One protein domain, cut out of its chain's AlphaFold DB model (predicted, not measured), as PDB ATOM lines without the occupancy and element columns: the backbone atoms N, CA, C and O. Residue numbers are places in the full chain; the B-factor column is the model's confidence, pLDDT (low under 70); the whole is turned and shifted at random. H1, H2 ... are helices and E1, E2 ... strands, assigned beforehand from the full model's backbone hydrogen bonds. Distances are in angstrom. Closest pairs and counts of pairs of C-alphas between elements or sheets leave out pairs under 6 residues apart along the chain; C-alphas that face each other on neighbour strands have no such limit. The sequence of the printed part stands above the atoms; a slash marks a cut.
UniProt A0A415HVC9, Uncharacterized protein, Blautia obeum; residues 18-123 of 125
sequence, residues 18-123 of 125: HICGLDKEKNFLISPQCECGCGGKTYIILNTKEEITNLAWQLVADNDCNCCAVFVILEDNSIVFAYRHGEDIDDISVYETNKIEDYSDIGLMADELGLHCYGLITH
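What this domain is: This is residues 18 to 123 of the 125 residues of an uncharacterized protein of Blautia obeum (UniProt A0A415HVC9). A small sheet of four strands has the longer helix H1 along one face, while the short helix H2 only grazes the sheet; ahead of H1, a long loop reaches away from this body as far as Cys 36. The printed part opens with residues 18 to 48, which hold no named element, then runs H1, E1, E2, E3, H2, E4. The mixed sheet has the order E3, E2, E1, E4. The class is mixed, helices and strands, with 44 of 106 printed residues in named elements, under half. The whole is compact, with a radius of gyration of the C-alphas of 13.7 A and spans of 41 by 33 by 28 A.

How they stand to each other: H1, residues 49 to 61, is on one face of the sheet of E1, 68 to 73, E2, 79 to 84, E3, 92 to 96, and E4, 117 to 122: two layers, helix over strands, at a height of 7.8 A. It runs along the strands, at 26 degrees to E2 on the local plane; its closest C-alphas to E2 are Trp 57 and Ala 82, 5.3 A. The hairpins E1 and E2, E2 and E3 form a meander, each strand the antiparallel neighbour of the one before; N 70 and O 82, 2.9 A, and N 83 and O 93, 2.8 A, are within hydrogen-bond range. E4 is parallel to E1, with N 71 and O 119 at 2.8 A. H2, residues 105 to 112, only grazes the sheet with residues 106 to 110. E3, H2, E4 is a split strand-helix-strand unit, its same-way strands separated by E2 and E1, with a right-handed crossover. In H1 and H2 every O i to N i+4 pair is within hydrogen-bond range.

Where its parts are: H1 begins at C-alpha 49 (-3.481, -123.763, -51.360) and is 18.2 A long. E1 measures 16.6 A, E2 16.2 A, E3 13.6 A and H2 10.3 A. E4, 17.2 A, ends at C-alpha 122 (3.076, -120.557, -40.104).

The domain as a whole: The C-alphas farthest apart, of Cys 36 and Glu 112, are 40.8 A apart. The printed part has no cut, and no link between named elements is long. pLDDT is under 70 at residues 41 to 43 and 89.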
ATOM      1  N   HIS A  18       3.931-111.820 -30.785       92.38
ATOM      2  CA  HIS A  18       4.485-110.483 -30.574       92.38
ATOM      3  C   HIS A  18       5.036-109.847 -31.859       92.38
ATOM      4  O   HIS A  18       4.776-108.675 -32.114       92.38
ATOM      5  N   ILE A  19       5.761-110.615 -32.683       92.25
ATOM      6  CA  ILE A  19       6.275-110.140 -33.979       92.25
ATOM      7  C   ILE A  19       5.123-109.819 -34.938       92.25
ATOM      8  O   ILE A  19       5.222-108.881 -35.720       92.25
ATOM      9  N   CYS A  20       4.024-110.567 -34.851       93.94
ATOM     10  CA  CYS A  20       2.818-110.318 -35.632       93.94
ATOM     11  C   CYS A  20       1.953-109.168 -35.094       93.94
ATOM     12  O   CYS A  20       0.873-108.945 -35.623       93.94
ATOM     13  N   GLY A  21       2.362-108.468 -34.029       95.12
ATOM     14  CA  GLY A  21       1.517-107.456 -33.383       95.12
ATOM     15  C   GLY A  21       0.284-108.038 -32.679       95.12
ATOM     16  O   GLY A  21      -0.660-107.313 -32.393       95.12
ATOM     17  N   LEU A  22       0.281-109.341 -32.393       95.38
ATOM     18  CA  LEU A  22      -0.829-110.061 -31.781       95.38
ATOM     19  C   LEU A  22      -0.578-110.326 -30.288       95.38
ATOM     20  O   LEU A  22       0.530-110.651 -29.853       95.38
ATOM     21  N   ASP A  23      -1.648-110.278 -29.502       95.50
ATOM     22  CA  ASP A  23      -1.709-110.819 -28.143       95.50
ATOM     23  C   ASP A  23      -1.886-112.347 -28.171       95.50
ATOM     24  O   ASP A  23      -2.856-112.865 -28.726       95.50
ATOM     25  N   LYS A  24      -0.961-113.079 -27.546       92.06
ATOM     26  CA  LYS A  24      -1.010-114.545 -27.440       92.06
ATOM     27  C   LYS A  24      -2.193-115.063 -26.615       92.06
ATOM     28  O   LYS A  24      -2.588-116.204 -26.815       92.06
ATOM     29  N   GLU A  25      -2.743-114.273 -25.692       94.94
ATOM     30  CA  GLU A  25      -3.844-114.716 -24.819       94.94
ATOM     31  C   GLU A  25      -5.182-114.758 -25.571       94.94
ATOM     32  O   GLU A  25      -6.117-115.442 -25.162       94.94
ATOM     33  N   LYS A  26      -5.252-114.080 -26.722       95.44
ATOM     34  CA  LYS A  26      -6.362-114.161 -27.677       95.44
ATOM     35  C   LYS A  26      -6.220-115.319 -28.670       95.44
ATOM     36  O   LYS A  26      -7.091-115.484 -29.527       95.44
ATOM     37  N   ASN A  27      -5.140-116.104 -28.591       94.25
ATOM     38  CA  ASN A  27      -4.963-117.257 -29.460       94.25
ATOM     39  C   ASN A  27      -5.903-118.398 -29.060       94.25
ATOM     40  O   ASN A  27      -5.743-118.966 -27.980       94.25
ATOM     41  N   PHE A  28      -6.813-118.790 -29.948       93.94
ATOM     42  CA  PHE A  28      -7.714-119.919 -29.690       93.94
ATOM     43  C   PHE A  28      -7.186-121.259 -30.219       93.94
ATOM     44  O   PHE A  28      -7.717-122.311 -29.868       93.94
ATOM     45  N   LEU A  29      -6.138-121.257 -31.052       90.44
ATOM     46  CA  LEU A  29      -5.611-122.499 -31.611       90.44
ATOM     47  C   LEU A  29      -4.812-123.290 -30.581       90.44
ATOM     48  O   LEU A  29      -3.892-122.775 -29.939       90.44
ATOM     49  N   ILE A  30      -5.095-124.587 -30.518       81.00
ATOM     50  CA  ILE A  30      -4.328-125.561 -29.750       81.00
ATOM     51  C   ILE A  30      -3.637-126.491 -30.741       81.00
ATOM     52  O   ILE A  30      -4.261-127.021 -31.657       81.00
ATOM     53  N   SER A  31      -2.331-126.697 -30.564       73.62
ATOM     54  CA  SER A  31      -1.590-127.644 -31.399       73.62
ATOM     55  C   SER A  31      -2.115-129.062 -31.145       73.62
ATOM     56  O   SER A  31      -2.097-129.499 -29.989       73.62
ATOM     57  N   PRO A  32      -2.560-129.792 -32.186       71.00
ATOM     58  CA  PRO A  32      -3.006-131.165 -32.018       71.00
ATOM     59  C   PRO A  32      -1.870-132.023 -31.451       71.00
ATOM     60  O   PRO A  32      -0.707-131.890 -31.844       71.00
ATOM     61  N   GLN A  33      -2.204-132.891 -30.498       74.31
ATOM     62  CA  GLN A  33      -1.251-133.831 -29.905       74.31
ATOM     63  C   GLN A  33      -1.097-135.071 -30.794       74.31
ATOM     64  O   GLN A  33      -2.035-135.447 -31.497       74.31
ATOM     65  N   CYS A  34       0.070-135.726 -30.751       73.12
ATOM     66  CA  CYS A  34       0.264-137.009 -31.430       73.12
ATOM     67  C   CYS A  34      -0.752-138.032 -30.918       73.12
ATOM     68  O   CYS A  34      -0.774-138.325 -29.720       73.12
ATOM     69  N   GLU A  35      -1.499-138.659 -31.827       74.69
ATOM     70  CA  GLU A  35      -2.426-139.759 -31.507       74.69
ATOM     71  C   GLU A  35      -1.724-140.947 -30.834       74.69
ATOM     72  O   GLU A  35      -2.321-141.698 -30.070       74.69
ATOM     73  N   CYS A  36      -0.417-141.082 -31.064       81.75
ATOM     74  CA  CYS A  36       0.436-142.075 -30.428       81.75
ATOM     75  C   CYS A  36       0.667-141.846 -28.920       81.75
ATOM     76  O   CYS A  36       1.313-142.670 -28.274       81.75
ATOM     77  N   GLY A  37       0.213-140.718 -28.359       75.00
ATOM     78  CA  GLY A  37       0.353-140.389 -26.937       75.00
ATOM     79  C   GLY A  37       1.777-140.026 -26.501       75.00
ATOM     80  O   GLY A  37       2.041-139.926 -25.307       75.00
ATOM     81  N   CYS A  38       2.708-139.803 -27.438       80.44
ATOM     82  CA  CYS A  38       4.107-139.490 -27.111       80.44
ATOM     83  C   CYS A  38       4.320-138.071 -26.550       80.44
ATOM     84  O   CYS A  38       5.446-137.707 -26.220       80.44
ATOM     85  N   GLY A  39       3.264-137.248 -26.492       71.00
ATOM     86  CA  GLY A  39       3.339-135.831 -26.118       71.00
ATOM     87  C   GLY A  39       3.940-134.925 -27.202       71.00
ATOM     88  O   GLY A  39       4.064-133.720 -26.995       71.00
ATOM     89  N   GLY A  40       4.304-135.484 -28.360       72.19
ATOM     90  CA  GLY A  40       4.742-134.727 -29.528       72.19
ATOM     91  C   GLY A  40       3.603-133.917 -30.145       72.19
ATOM     92  O   GLY A  40       2.434-134.296 -30.051       72.19
ATOM     93  N   LYS A  41       3.953-132.802 -30.789       68.94
ATOM     94  CA  LYS A  41       3.019-132.011 -31.597       68.94
ATOM     95  C   LYS A  41       2.803-132.695 -32.945       68.94
ATOM     96  O   LYS A  41       3.760-133.192 -33.540       68.94
ATOM     97  N   THR A  42       1.566-132.704 -33.420       67.75
ATOM     98  CA  THR A  42       1.225-133.214 -34.749       67.75
ATOM     99  C   THR A  42       1.599-132.190 -35.814       67.75
ATOM    100  O   THR A  42       1.332-130.997 -35.667       67.75
ATOM    101  N   TYR A  43       2.209-132.671 -36.897       68.31
ATOM    102  CA  TYR A  43       2.413-131.896 -38.114       68.31
ATOM    103  C   TYR A  43       1.223-132.112 -39.040       68.31
ATOM    104  O   TYR A  43       0.878-133.251 -39.350       68.31
ATOM    105  N   ILE A  44       0.610-131.019 -39.485       73.56
ATOM    106  CA  ILE A  44      -0.418-131.056 -40.521       73.56
ATOM    107  C   ILE A  44       0.288-130.808 -41.851       73.56
ATOM    108  O   ILE A  44       0.890-129.753 -42.046       73.56
ATOM    109  N   ILE A  45       0.251-131.796 -42.743       77.50
ATOM    110  CA  ILE A  45       0.842-131.695 -44.079       77.50
ATOM    111  C   ILE A  45      -0.260-131.261 -45.040       77.50
ATOM    112  O   ILE A  45      -1.196-132.019 -45.282       77.50
ATOM    113  N   LEU A  46      -0.132-130.053 -45.583       80.00
ATOM    114  CA  LEU A  46      -1.016-129.505 -46.608       80.00
ATOM    115  C   LEU A  46      -0.181-129.275 -47.867       80.00
ATOM    116  O   LEU A  46       0.880-128.656 -47.808       80.00
ATOM    117  N   ASN A  47      -0.633-129.797 -48.999       78.75
ATOM    118  CA  ASN A  47       0.113-129.804 -50.257       78.75
ATOM    119  C   ASN A  47      -0.380-128.735 -51.234       78.75
ATOM    120  O   ASN A  47       0.329-128.372 -52.175       78.75
ATOM    121  N   THR A  48      -1.601-128.249 -51.037       86.19
ATOM    122  CA  THR A  48      -2.261-127.308 -51.932       86.19
ATOM    123  C   THR A  48      -2.763-126.090 -51.175       86.19
ATOM    124  O   THR A  48      -3.080-126.129 -49.989       86.19
ATOM    125  N   LYS A  49      -2.882-124.980 -51.899       85.31
ATOM    126  CA  LYS A  49      -3.481-123.763 -51.360       85.31
ATOM    127  C   LYS A  49      -4.947-123.961 -50.959       85.31
ATOM    128  O   LYS A  49      -5.371-123.381 -49.971       85.31
ATOM    129  N   GLU A  50      -5.683-124.793 -51.692       90.31
ATOM    130  CA  GLU A  50      -7.069-125.144 -51.366       90.31
ATOM    131  C   GLU A  50      -7.171-125.851 -50.004       90.31
ATOM    132  O   GLU A  50      -8.023-125.518 -49.187       90.31
ATOM    133  N   GLU A  51      -6.253-126.773 -49.706       90.50
ATOM    134  CA  GLU A  51      -6.176-127.415 -48.388       90.50
ATOM    135  C   GLU A  51      -5.862-126.404 -47.274       90.50
ATOM    136  O   GLU A  51      -6.426-126.500 -46.186       90.50
ATOM    137  N   ILE A  52      -5.016-125.403 -47.545       90.25
ATOM    138  CA  ILE A  52      -4.719-124.318 -46.595       90.25
ATOM    139  C   ILE A  52      -5.956-123.455 -46.335       90.25
ATOM    140  O   ILE A  52      -6.285-123.194 -45.176       90.25
ATOM    141  N   THR A  53      -6.656-123.027 -47.388       93.00
ATOM    142  CA  THR A  53      -7.877-122.221 -47.252       93.00
ATOM    143  C   THR A  53      -8.977-122.996 -46.535       93.00
ATOM    144  O   THR A  53      -9.634-122.439 -45.658       93.00
ATOM    145  N   ASN A  54      -9.138-124.284 -46.850       93.06
ATOM    146  CA  ASN A  54     -10.133-125.146 -46.218       93.06
ATOM    147  C   ASN A  54      -9.817-125.368 -44.737       93.06
ATOM    148  O   ASN A  54     -10.725-125.274 -43.917       93.06
ATOM    149  N   LEU A  55      -8.545-125.590 -44.377       91.38
ATOM    150  CA  LEU A  55      -8.149-125.696 -42.973       91.38
ATOM    151  C   LEU A  55      -8.439-124.394 -42.218       91.38
ATOM    152  O   LEU A  55      -9.017-124.434 -41.135       91.38
ATOM    153  N   ALA A  56      -8.044-123.243 -42.771       93.44
ATOM    154  CA  ALA A  56      -8.281-121.952 -42.129       93.44
ATOM    155  C   ALA A  56      -9.782-121.709 -41.902       93.44
ATOM    156  O   ALA A  56     -10.175-121.310 -40.809       93.44
ATOM    157  N   TRP A  57     -10.612-122.006 -42.908       94.75
ATOM    158  CA  TRP A  57     -12.068-121.910 -42.804       94.75
ATOM    159  C   TRP A  57     -12.624-122.839 -41.719       94.75
ATOM    160  O   TRP A  57     -13.368-122.382 -40.857       94.75
ATOM    161  N   GLN A  58     -12.215-124.114 -41.710       93.31
ATOM    162  CA  GLN A  58     -12.673-125.106 -40.729       93.31
ATOM    163  C   GLN A  58     -12.338-124.688 -39.295       93.31
ATOM    164  O   GLN A  58     -13.202-124.718 -38.430       93.31
ATOM    165  N   LEU A  59     -11.112-124.216 -39.053       93.19
ATOM    166  CA  LEU A  59     -10.689-123.771 -37.723       93.19
ATOM    167  C   LEU A  59     -11.475-122.552 -37.214       93.19
ATOM    168  O   LEU A  59     -11.639-122.400 -36.007       93.19
ATOM    169  N   VAL A  60     -11.937-121.680 -38.113       94.69
ATOM    170  CA  VAL A  60     -12.837-120.570 -37.761       94.69
ATOM    171  C   VAL A  60     -14.260-121.075 -37.520       94.69
ATOM    172  O   VAL A  60     -14.890-120.647 -36.556       94.69
ATOM    173  N   ALA A  61     -14.760-121.984 -38.359       93.19
ATOM    174  CA  ALA A  61     -16.102-122.555 -38.242       93.19
ATOM    175  C   ALA A  61     -16.295-123.360 -36.946       93.19
ATOM    176  O   ALA A  61     -17.366-123.299 -36.343       93.19
ATOM    177  N   ASP A  62     -15.248-124.052 -36.497       91.75
ATOM    178  CA  ASP A  62     -15.236-124.838 -35.258       91.75
ATOM    179  C   ASP A  62     -15.104-123.971 -33.990       91.75
ATOM    180  O   ASP A  62     -15.234-124.482 -32.875       91.75
ATOM    181  N   ASN A  63     -14.826-122.670 -34.127       91.06
ATOM    182  CA  ASN A  63     -14.693-121.757 -32.997       91.06
ATOM    183  C   ASN A  63     -16.034-121.081 -32.662       91.06
ATOM    184  O   ASN A  63     -16.689-120.483 -33.519       91.06
ATOM    185  N   ASP A  64     -16.401-121.081 -31.378       89.81
ATOM    186  CA  ASP A  64     -17.678-120.530 -30.893       89.81
ATOM    187  C   ASP A  64     -17.765-118.991 -30.978       89.81
ATOM    188  O   ASP A  64     -18.825-118.401 -30.762       89.81
ATOM    189  N   CYS A  65     -16.657-118.301 -31.267       92.00
ATOM    190  CA  CYS A  65     -16.638-116.845 -31.353       92.00
ATOM    191  C   CYS A  65     -17.147-116.343 -32.712       92.00
ATOM    192  O   CYS A  65     -16.612-116.701 -33.758       92.00
ATOM    193  N   ASN A  66     -18.109-115.420 -32.693       91.31
ATOM    194  CA  ASN A  66     -18.699-114.783 -33.879       91.31
ATOM    195  C   ASN A  66     -17.848-113.657 -34.507       91.31
ATOM    196  O   ASN A  66     -18.239-113.089 -35.521       91.31
ATOM    197  N   CYS A  67     -16.700-113.325 -33.910       93.62
ATOM    198  CA  CYS A  67     -15.751-112.339 -34.428       93.62
ATOM    199  C   CYS A  67     -14.322-112.847 -34.202       93.62
ATOM    200  O   CYS A  67     -13.661-112.528 -33.204       93.62
ATOM    201  N   CYS A  68     -13.872-113.725 -35.097       95.75
ATOM    202  CA  CYS A  68     -12.575-114.384 -34.998       95.75
ATOM    203  C   CYS A  68     -11.972-114.687 -36.371       95.75
ATOM    204  O   CYS A  68     -12.688-114.756 -37.368       95.75
ATOM    205  N   ALA A  69     -10.653-114.871 -36.423       97.06
ATOM    206  CA  ALA A  69      -9.953-115.200 -37.663       97.06
ATOM    207  C   ALA A  69      -8.835-116.223 -37.455       97.06
ATOM    208  O   ALA A  69      -8.273-116.323 -36.369       97.06
ATOM    209  N   VAL A  70      -8.447-116.932 -38.512       96.56
ATOM    210  CA  VAL A  70      -7.182-117.679 -38.563       96.56
ATOM    211  C   VAL A  70      -6.311-117.083 -39.652       96.56
ATOM    212  O   VAL A  70      -6.716-117.056 -40.809       96.56
ATOM    213  N   PHE A  71      -5.106-116.653 -39.281       95.50
ATOM    214  CA  PHE A  71      -4.074-116.173 -40.192       95.50
ATOM    215  C   PHE A  71      -3.081-117.294 -40.492       95.50
ATOM    216  O   PHE A  71      -2.485-117.870 -39.577       95.50
ATOM    217  N   VAL A  72      -2.865-117.575 -41.773       93.38
ATOM    218  CA  VAL A  72      -1.865-118.528 -42.256       93.38
ATOM    219  C   VAL A  72      -0.809-117.780 -43.060       93.38
ATOM    220  O   VAL A  72      -1.081-117.300 -44.159       93.38
ATOM    221  N   ILE A  73       0.408-117.699 -42.522       91.88
ATOM    222  CA  ILE A  73       1.556-117.102 -43.213       91.88
ATOM    223  C   ILE A  73       2.161-118.154 -44.144       91.88
ATOM    224  O   ILE A  73       2.623-119.207 -43.688       91.88
ATOM    225  N   LEU A  74       2.163-117.861 -45.444       89.56
ATOM    226  CA  LEU A  74       2.745-118.712 -46.478       89.56
ATOM    227  C   LEU A  74       4.256-118.474 -46.615       89.56
ATOM    228  O   LEU A  74       4.802-117.474 -46.156       89.56
ATOM    229  N   GLU A  75       4.946-119.395 -47.291       85.69
ATOM    230  CA  GLU A  75       6.407-119.342 -47.493       85.69
ATOM    231  C   GLU A  75       6.898-118.078 -48.196       85.69
ATOM    232  O   GLU A  75       8.033-117.644 -48.004       85.69
ATOM    233  N   ASP A  76       6.064-117.513 -49.061       87.00
ATOM    234  CA  ASP A  76       6.386-116.313 -49.811       87.00
ATOM    235  C   ASP A  76       5.960-115.027 -49.085       87.00
ATOM    236  O   ASP A  76       6.057-113.953 -49.679       87.00
ATOM    237  N   ASN A  77       5.539-115.148 -47.818       87.25
ATOM    238  CA  ASN A  77       4.971-114.121 -46.944       87.25
ATOM    239  C   ASN A  77       3.641-113.517 -47.399       87.25
ATOM    240  O   ASN A  77       3.244-112.474 -46.881       87.25
ATOM    241  N   SER A  78       2.939-114.122 -48.352       91.81
ATOM    242  CA  SER A  78       1.505-113.850 -48.467       91.81
ATOM    243  C   SER A  78       0.762-114.454 -47.272       91.81
ATOM    244  O   SER A  78       1.266-115.356 -46.592       91.81
ATOM    245  N   ILE A  79      -0.429-113.933 -46.987       93.19
ATOM    246  CA  ILE A  79      -1.277-114.427 -45.905       93.19
ATOM    247  C   ILE A  79      -2.574-114.920 -46.513       93.19
ATOM    248  O   ILE A  79      -3.242-114.182 -47.230       93.19
ATOM    249  N   VAL A  80      -2.956-116.144 -46.171       94.75
ATOM    250  CA  VAL A  80      -4.338-116.604 -46.300       94.75
ATOM    251  C   VAL A  80      -4.994-116.419 -44.944       94.75
ATOM    252  O   VAL A  80      -4.445-116.872 -43.942       94.75
ATOM    253  N   PHE A  81      -6.158-115.779 -44.889       94.50
ATOM    254  CA  PHE A  81      -6.917-115.713 -43.647       94.50
ATOM    255  C   PHE A  81      -8.398-115.983 -43.859       94.50
ATOM    256  O   PHE A  81      -9.001-115.510 -44.820       94.50
ATOM    257  N   ALA A  82      -8.970-116.755 -42.941       96.38
ATOM    258  CA  ALA A  82     -10.409-116.922 -42.806       96.38
ATOM    259  C   ALA A  82     -10.887-116.037 -41.655       96.38
ATOM    260  O   ALA A  82     -10.223-115.988 -40.620       96.38
ATOM    261  N   TYR A  83     -12.007-115.343 -41.824       95.12
ATOM    262  CA  TYR A  83     -12.561-114.419 -40.838       95.12
ATOM    263  C   TYR A  83     -14.077-114.582 -40.749       95.12
ATOM    264  O   TYR A  83     -14.764-114.540 -41.774       95.12
ATOM    265  N   ARG A  84     -14.581-114.745 -39.523       94.94
ATOM    266  CA  ARG A  84     -16.009-114.761 -39.210       94.94
ATOM    267  C   ARG A  84     -16.492-113.365 -38.849       94.94
ATOM    268  O   ARG A  84     -15.973-112.776 -37.905       94.94
ATOM    269  N   HIS A  85     -17.497-112.880 -39.571       86.88
ATOM    270  CA  HIS A  85     -18.024-111.516 -39.452       86.88
ATOM    271  C   HIS A  85     -19.508-111.460 -39.052       86.88
ATOM    272  O   HIS A  85     -20.180-110.458 -39.306       86.88
ATOM    273  N   GLY A  86     -20.035-112.536 -38.469       82.75
ATOM    274  CA  GLY A  86     -21.450-112.663 -38.140       82.75
ATOM    275  C   GLY A  86     -21.761-113.884 -37.279       82.75
ATOM    276  O   GLY A  86     -20.884-114.679 -36.928       82.75
ATOM    277  N   GLU A  87     -23.028-113.992 -36.878       78.25
ATOM    278  CA  GLU A  87     -23.500-115.066 -35.999       78.25
ATOM    279  C   GLU A  87     -23.744-116.374 -36.760       78.25
ATOM    280  O   GLU A  87     -23.594-117.449 -36.173       78.25
ATOM    281  N   ASP A  88     -24.017-116.317 -38.065       81.88
ATOM    282  CA  ASP A  88     -24.234-117.515 -38.869       81.88
ATOM    283  C   ASP A  88     -22.902-118.196 -39.213       81.88
ATOM    284  O   ASP A  88     -21.850-117.566 -39.327       81.88
ATOM    285  N   ILE A  89     -22.921-119.526 -39.341       69.94
ATOM    286  CA  ILE A  89     -21.717-120.299 -39.699       69.94
ATOM    287  C   ILE A  89     -21.251-120.003 -41.131       69.94
ATOM    288  O   ILE A  89     -20.070-120.135 -41.439       69.94
ATOM    289  N   ASP A  90     -22.175-119.560 -41.985       79.06
ATOM    290  CA  ASP A  90     -21.899-119.175 -43.367       79.06
ATOM    291  C   ASP A  90     -21.295-117.759 -43.475       79.06
ATOM    292  O   ASP A  90     -20.796-117.388 -44.538       79.06
ATOM    293  N   ASP A  91     -21.247-116.986 -42.378       90.31
ATOM    294  CA  ASP A  91     -20.630-115.650 -42.316       90.31
ATOM    295  C   ASP A  91     -19.099-115.722 -42.159       90.31
ATOM    296  O   ASP A  91     -18.492-114.989 -41.371       90.31
ATOM    297  N   ILE A  92     -18.463-116.638 -42.893       94.81
ATOM    298  CA  ILE A  92     -17.012-116.825 -42.913       94.81
ATOM    299  C   ILE A  92     -16.493-116.527 -44.313       94.81
ATOM    300  O   ILE A  92     -16.805-117.219 -45.283       94.81
ATOM    301  N   SER A  93     -15.623-115.528 -44.398       93.69
ATOM    302  CA  SER A  93     -14.944-115.149 -45.633       93.69
ATOM    303  C   SER A  93     -13.475-115.556 -45.591       93.69
ATOM    304  O   SER A  93     -12.823-115.437 -44.553       93.69
ATOM    305  N   VAL A  94     -12.941-116.017 -46.725       95.06
ATOM    306  CA  VAL A  94     -11.517-116.341 -46.883       95.06
ATOM    307  C   VAL A  94     -10.888-115.366 -47.864       95.06
ATOM    308  O   VAL A  94     -11.371-115.196 -48.983       95.06
ATOM    309  N   TYR A  95      -9.788-114.754 -47.450       93.69
ATOM    310  CA  TYR A  95      -9.037-113.793 -48.238       93.69
ATOM    311  C   TYR A  95      -7.579-114.206 -48.340       93.69
ATOM    312  O   TYR A  95      -7.044-114.940 -47.508       93.69
ATOM    313  N   GLU A  96      -6.926-113.686 -49.369       93.56
ATOM    314  CA  GLU A  96      -5.488-113.768 -49.523       93.56
ATOM    315  C   GLU A  96      -4.932-112.366 -49.733       93.56
ATOM    316  O   GLU A  96      -5.459-111.580 -50.526       93.56
ATOM    317  N   THR A  97      -3.858-112.058 -49.020       90.69
ATOM    318  CA  THR A  97      -3.124-110.811 -49.179       90.69
ATOM    319  C   THR A  97      -1.975-110.996 -50.159       90.69
ATOM    320  O   THR A  97      -1.447-112.090 -50.358       90.69
ATOM    321  N   ASN A  98      -1.493-109.883 -50.708       90.25
ATOM    322  CA  ASN A  98      -0.144-109.867 -51.259       90.25
ATOM    323  C   ASN A  98       0.887-110.143 -50.152       90.25
ATOM    324  O   ASN A  98       0.572-110.163 -48.959       90.25
ATOM    325  N   LYS A  99       2.141-110.326 -50.564       90.44
ATOM    326  CA  LYS A  99       3.269-110.468 -49.644       90.44
ATOM    327  C   LYS A  99       3.344-109.268 -48.711       90.44
ATOM    328  O   LYS A  99       3.367-108.137 -49.193       90.44
ATOM    329  N   ILE A 100       3.418-109.531 -47.415       87.06
ATOM    330  CA  ILE A 100       3.638-108.491 -46.413       87.06
ATOM    331  C   ILE A 100       5.134-108.242 -46.208       87.06
ATOM    332  O   ILE A 100       5.964-109.154 -46.313       87.06
ATOM    333  N   GLU A 101       5.476-106.982 -45.942       86.88
ATOM    334  CA  GLU A 101       6.845-106.549 -45.640       86.88
ATOM    335  C   GLU A 101       7.112-106.477 -44.131       86.88
ATOM    336  O   GLU A 101       8.275-106.522 -43.728       86.88
ATOM    337  N   ASP A 102       6.059-106.411 -43.311       89.19
ATOM    338  CA  ASP A 102       6.119-106.407 -41.852       89.19
ATOM    339  C   ASP A 102       5.046-107.348 -41.283       89.19
ATOM    340  O   ASP A 102       3.878-107.292 -41.657       89.19
ATOM    341  N   TYR A 103       5.432-108.237 -40.366       89.81
ATOM    342  CA  TYR A 103       4.475-109.127 -39.707       89.81
ATOM    343  C   TYR A 103       3.509-108.382 -38.783       89.81
ATOM    344  O   TYR A 103       2.422-108.903 -38.534       89.81
ATOM    345  N   SER A 104       3.858-107.185 -38.300       93.38
ATOM    346  CA  SER A 104       2.965-106.377 -37.464       93.38
ATOM    347  C   SER A 104       1.693-105.929 -38.194       93.38
ATOM    348  O   SER A 104       0.683-105.677 -37.532       93.38
ATOM    349  N   ASP A 105       1.686-105.966 -39.534       93.31
ATOM    350  CA  ASP A 105       0.492-105.758 -40.361       93.31
ATOM    351  C   ASP A 105      -0.636-106.741 -40.002       93.31
ATOM    352  O   ASP A 105      -1.814-106.422 -40.144       93.31
ATOM    353  N   ILE A 106      -0.304-107.929 -39.479       95.31
ATOM    354  CA  ILE A 106      -1.292-108.915 -39.022       95.31
ATOM    355  C   ILE A 106      -2.066-108.394 -37.807       95.31
ATOM    356  O   ILE A 106      -3.287-108.538 -37.744       95.31
ATOM    357  N   GLY A 107      -1.374-107.765 -36.860       96.25
ATOM    358  CA  GLY A 107      -1.984-107.125 -35.699       96.25
ATOM    359  C   GLY A 107      -2.875-105.958 -36.105       96.25
ATOM    360  O   GLY A 107      -4.000-105.861 -35.623       96.25
ATOM    361  N   LEU A 108      -2.428-105.141 -37.066       95.62
ATOM    362  CA  LEU A 108      -3.246-104.058 -37.624       95.62
ATOM    363  C   LEU A 108      -4.529-104.598 -38.268       95.62
ATOM    364  O   LEU A 108      -5.606-104.090 -37.974       95.62
ATOM    365  N   MET A 109      -4.441-105.672 -39.061       94.88
ATOM    366  CA  MET A 109      -5.624-106.337 -39.623       94.88
ATOM    367  C   MET A 109      -6.562-106.862 -38.529       94.88
ATOM    368  O   MET A 109      -7.779-106.718 -38.638       94.88
ATOM    369  N   ALA A 110      -6.021-107.461 -37.465       95.88
ATOM    370  CA  ALA A 110      -6.827-107.949 -36.350       95.88
ATOM    371  C   ALA A 110      -7.560-106.813 -35.611       95.88
ATOM    372  O   ALA A 110      -8.726-106.979 -35.243       95.88
ATOM    373  N   ASP A 111      -6.903-105.668 -35.427       96.00
ATOM    374  CA  ASP A 111      -7.484-104.484 -34.792       96.00
ATOM    375  C   ASP A 111      -8.537-103.810 -35.687       96.00
ATOM    376  O   ASP A 111      -9.617-103.462 -35.205       96.00
ATOM    377  N   GLU A 112      -8.272-103.676 -36.989       94.69
ATOM    378  CA  GLU A 112      -9.208-103.108 -37.972       94.69
ATOM    379  C   GLU A 112     -10.488-103.938 -38.108       94.69
ATOM    380  O   GLU A 112     -11.582-103.381 -38.224       94.69
ATOM    381  N   LEU A 113     -10.363-105.267 -38.054       93.00
ATOM    382  CA  LEU A 113     -11.499-106.192 -38.064       93.00
ATOM    383  C   LEU A 113     -12.191-106.303 -36.696       93.00
ATOM    384  O   LEU A 113     -13.263-106.897 -36.608       93.00
ATOM    385  N   GLY A 114     -11.610-105.746 -35.628       94.12
ATOM    386  CA  GLY A 114     -12.180-105.801 -34.280       94.12
ATOM    387  C   GLY A 114     -12.222-107.212 -33.686       94.12
ATOM    388  O   GLY A 114     -13.160-107.543 -32.957       94.12
ATOM    389  N   LEU A 115     -11.227-108.053 -33.991       95.25
ATOM    390  CA  LEU A 115     -11.230-109.465 -33.602       95.25
ATOM    391  C   LEU A 115     -11.207-109.657 -32.079       95.25
ATOM    392  O   LEU A 115     -10.342-109.138 -31.358       95.25
ATOM    393  N   HIS A 116     -12.114-110.499 -31.582       95.50
ATOM    394  CA  HIS A 116     -12.113-110.918 -30.181       95.50
ATOM    395  C   HIS A 116     -11.001-111.937 -29.907       95.50
ATOM    396  O   HIS A 116     -10.330-111.864 -28.876       95.50
ATOM    397  N   CYS A 117     -10.803-112.871 -30.839       95.81
ATOM    398  CA  CYS A 117      -9.782-113.911 -30.779       95.81
ATOM    399  C   CYS A 117      -9.297-114.293 -32.182       95.81
ATOM    400  O   CYS A 117      -9.953-113.999 -33.184       95.81
ATOM    401  N   TYR A 118      -8.135-114.934 -32.266       96.69
ATOM    402  CA  TYR A 118      -7.553-115.337 -33.546       96.69
ATOM    403  C   TYR A 118      -6.670-116.579 -33.430       96.69
ATOM    404  O   TYR A 118      -6.284-116.989 -32.343       96.69
ATOM    405  N   GLY A 119      -6.339-117.177 -34.564       94.56
ATOM    406  CA  GLY A 119      -5.343-118.223 -34.705       94.56
ATOM    407  C   GLY A 119      -4.192-117.768 -35.588       94.56
ATOM    408  O   GLY A 119      -4.412-117.054 -36.562       94.56
ATOM    409  N   LEU A 120      -2.971-118.198 -35.273       92.69
ATOM    410  CA  LEU A 120      -1.798-117.969 -36.117       92.69
ATOM    411  C   LEU A 120      -1.159-119.303 -36.506       92.69
ATOM    412  O   LEU A 120      -0.785-120.097 -35.640       92.69
ATOM    413  N   ILE A 121      -1.003-119.524 -37.808       90.25
ATOM    414  CA  ILE A 121      -0.336-120.687 -38.394       90.25
ATOM    415  C   ILE A 121       0.776-120.191 -39.312       90.25
ATOM    416  O   ILE A 121       0.594-119.279 -40.116       90.25
ATOM    417  N   THR A 122       1.941-120.817 -39.217       85.06
ATOM    418  CA  THR A 122       3.076-120.557 -40.104       85.06
ATOM    419  C   THR A 122       3.331-121.796 -40.938       85.06
ATOM    420  O   THR A 122       3.532-122.877 -40.377       85.06
ATOM    421  N   HIS A 123       3.363-121.655 -42.259       72.50
ATOM    422  CA  HIS A 123       3.784-122.747 -43.121       72.50
ATOM    423  C   HIS A 123       5.305-122.932 -43.002       72.50
ATOM    424  O   HIS A 123       6.082-122.068 -43.403       72.50
TER     425      HIS A 123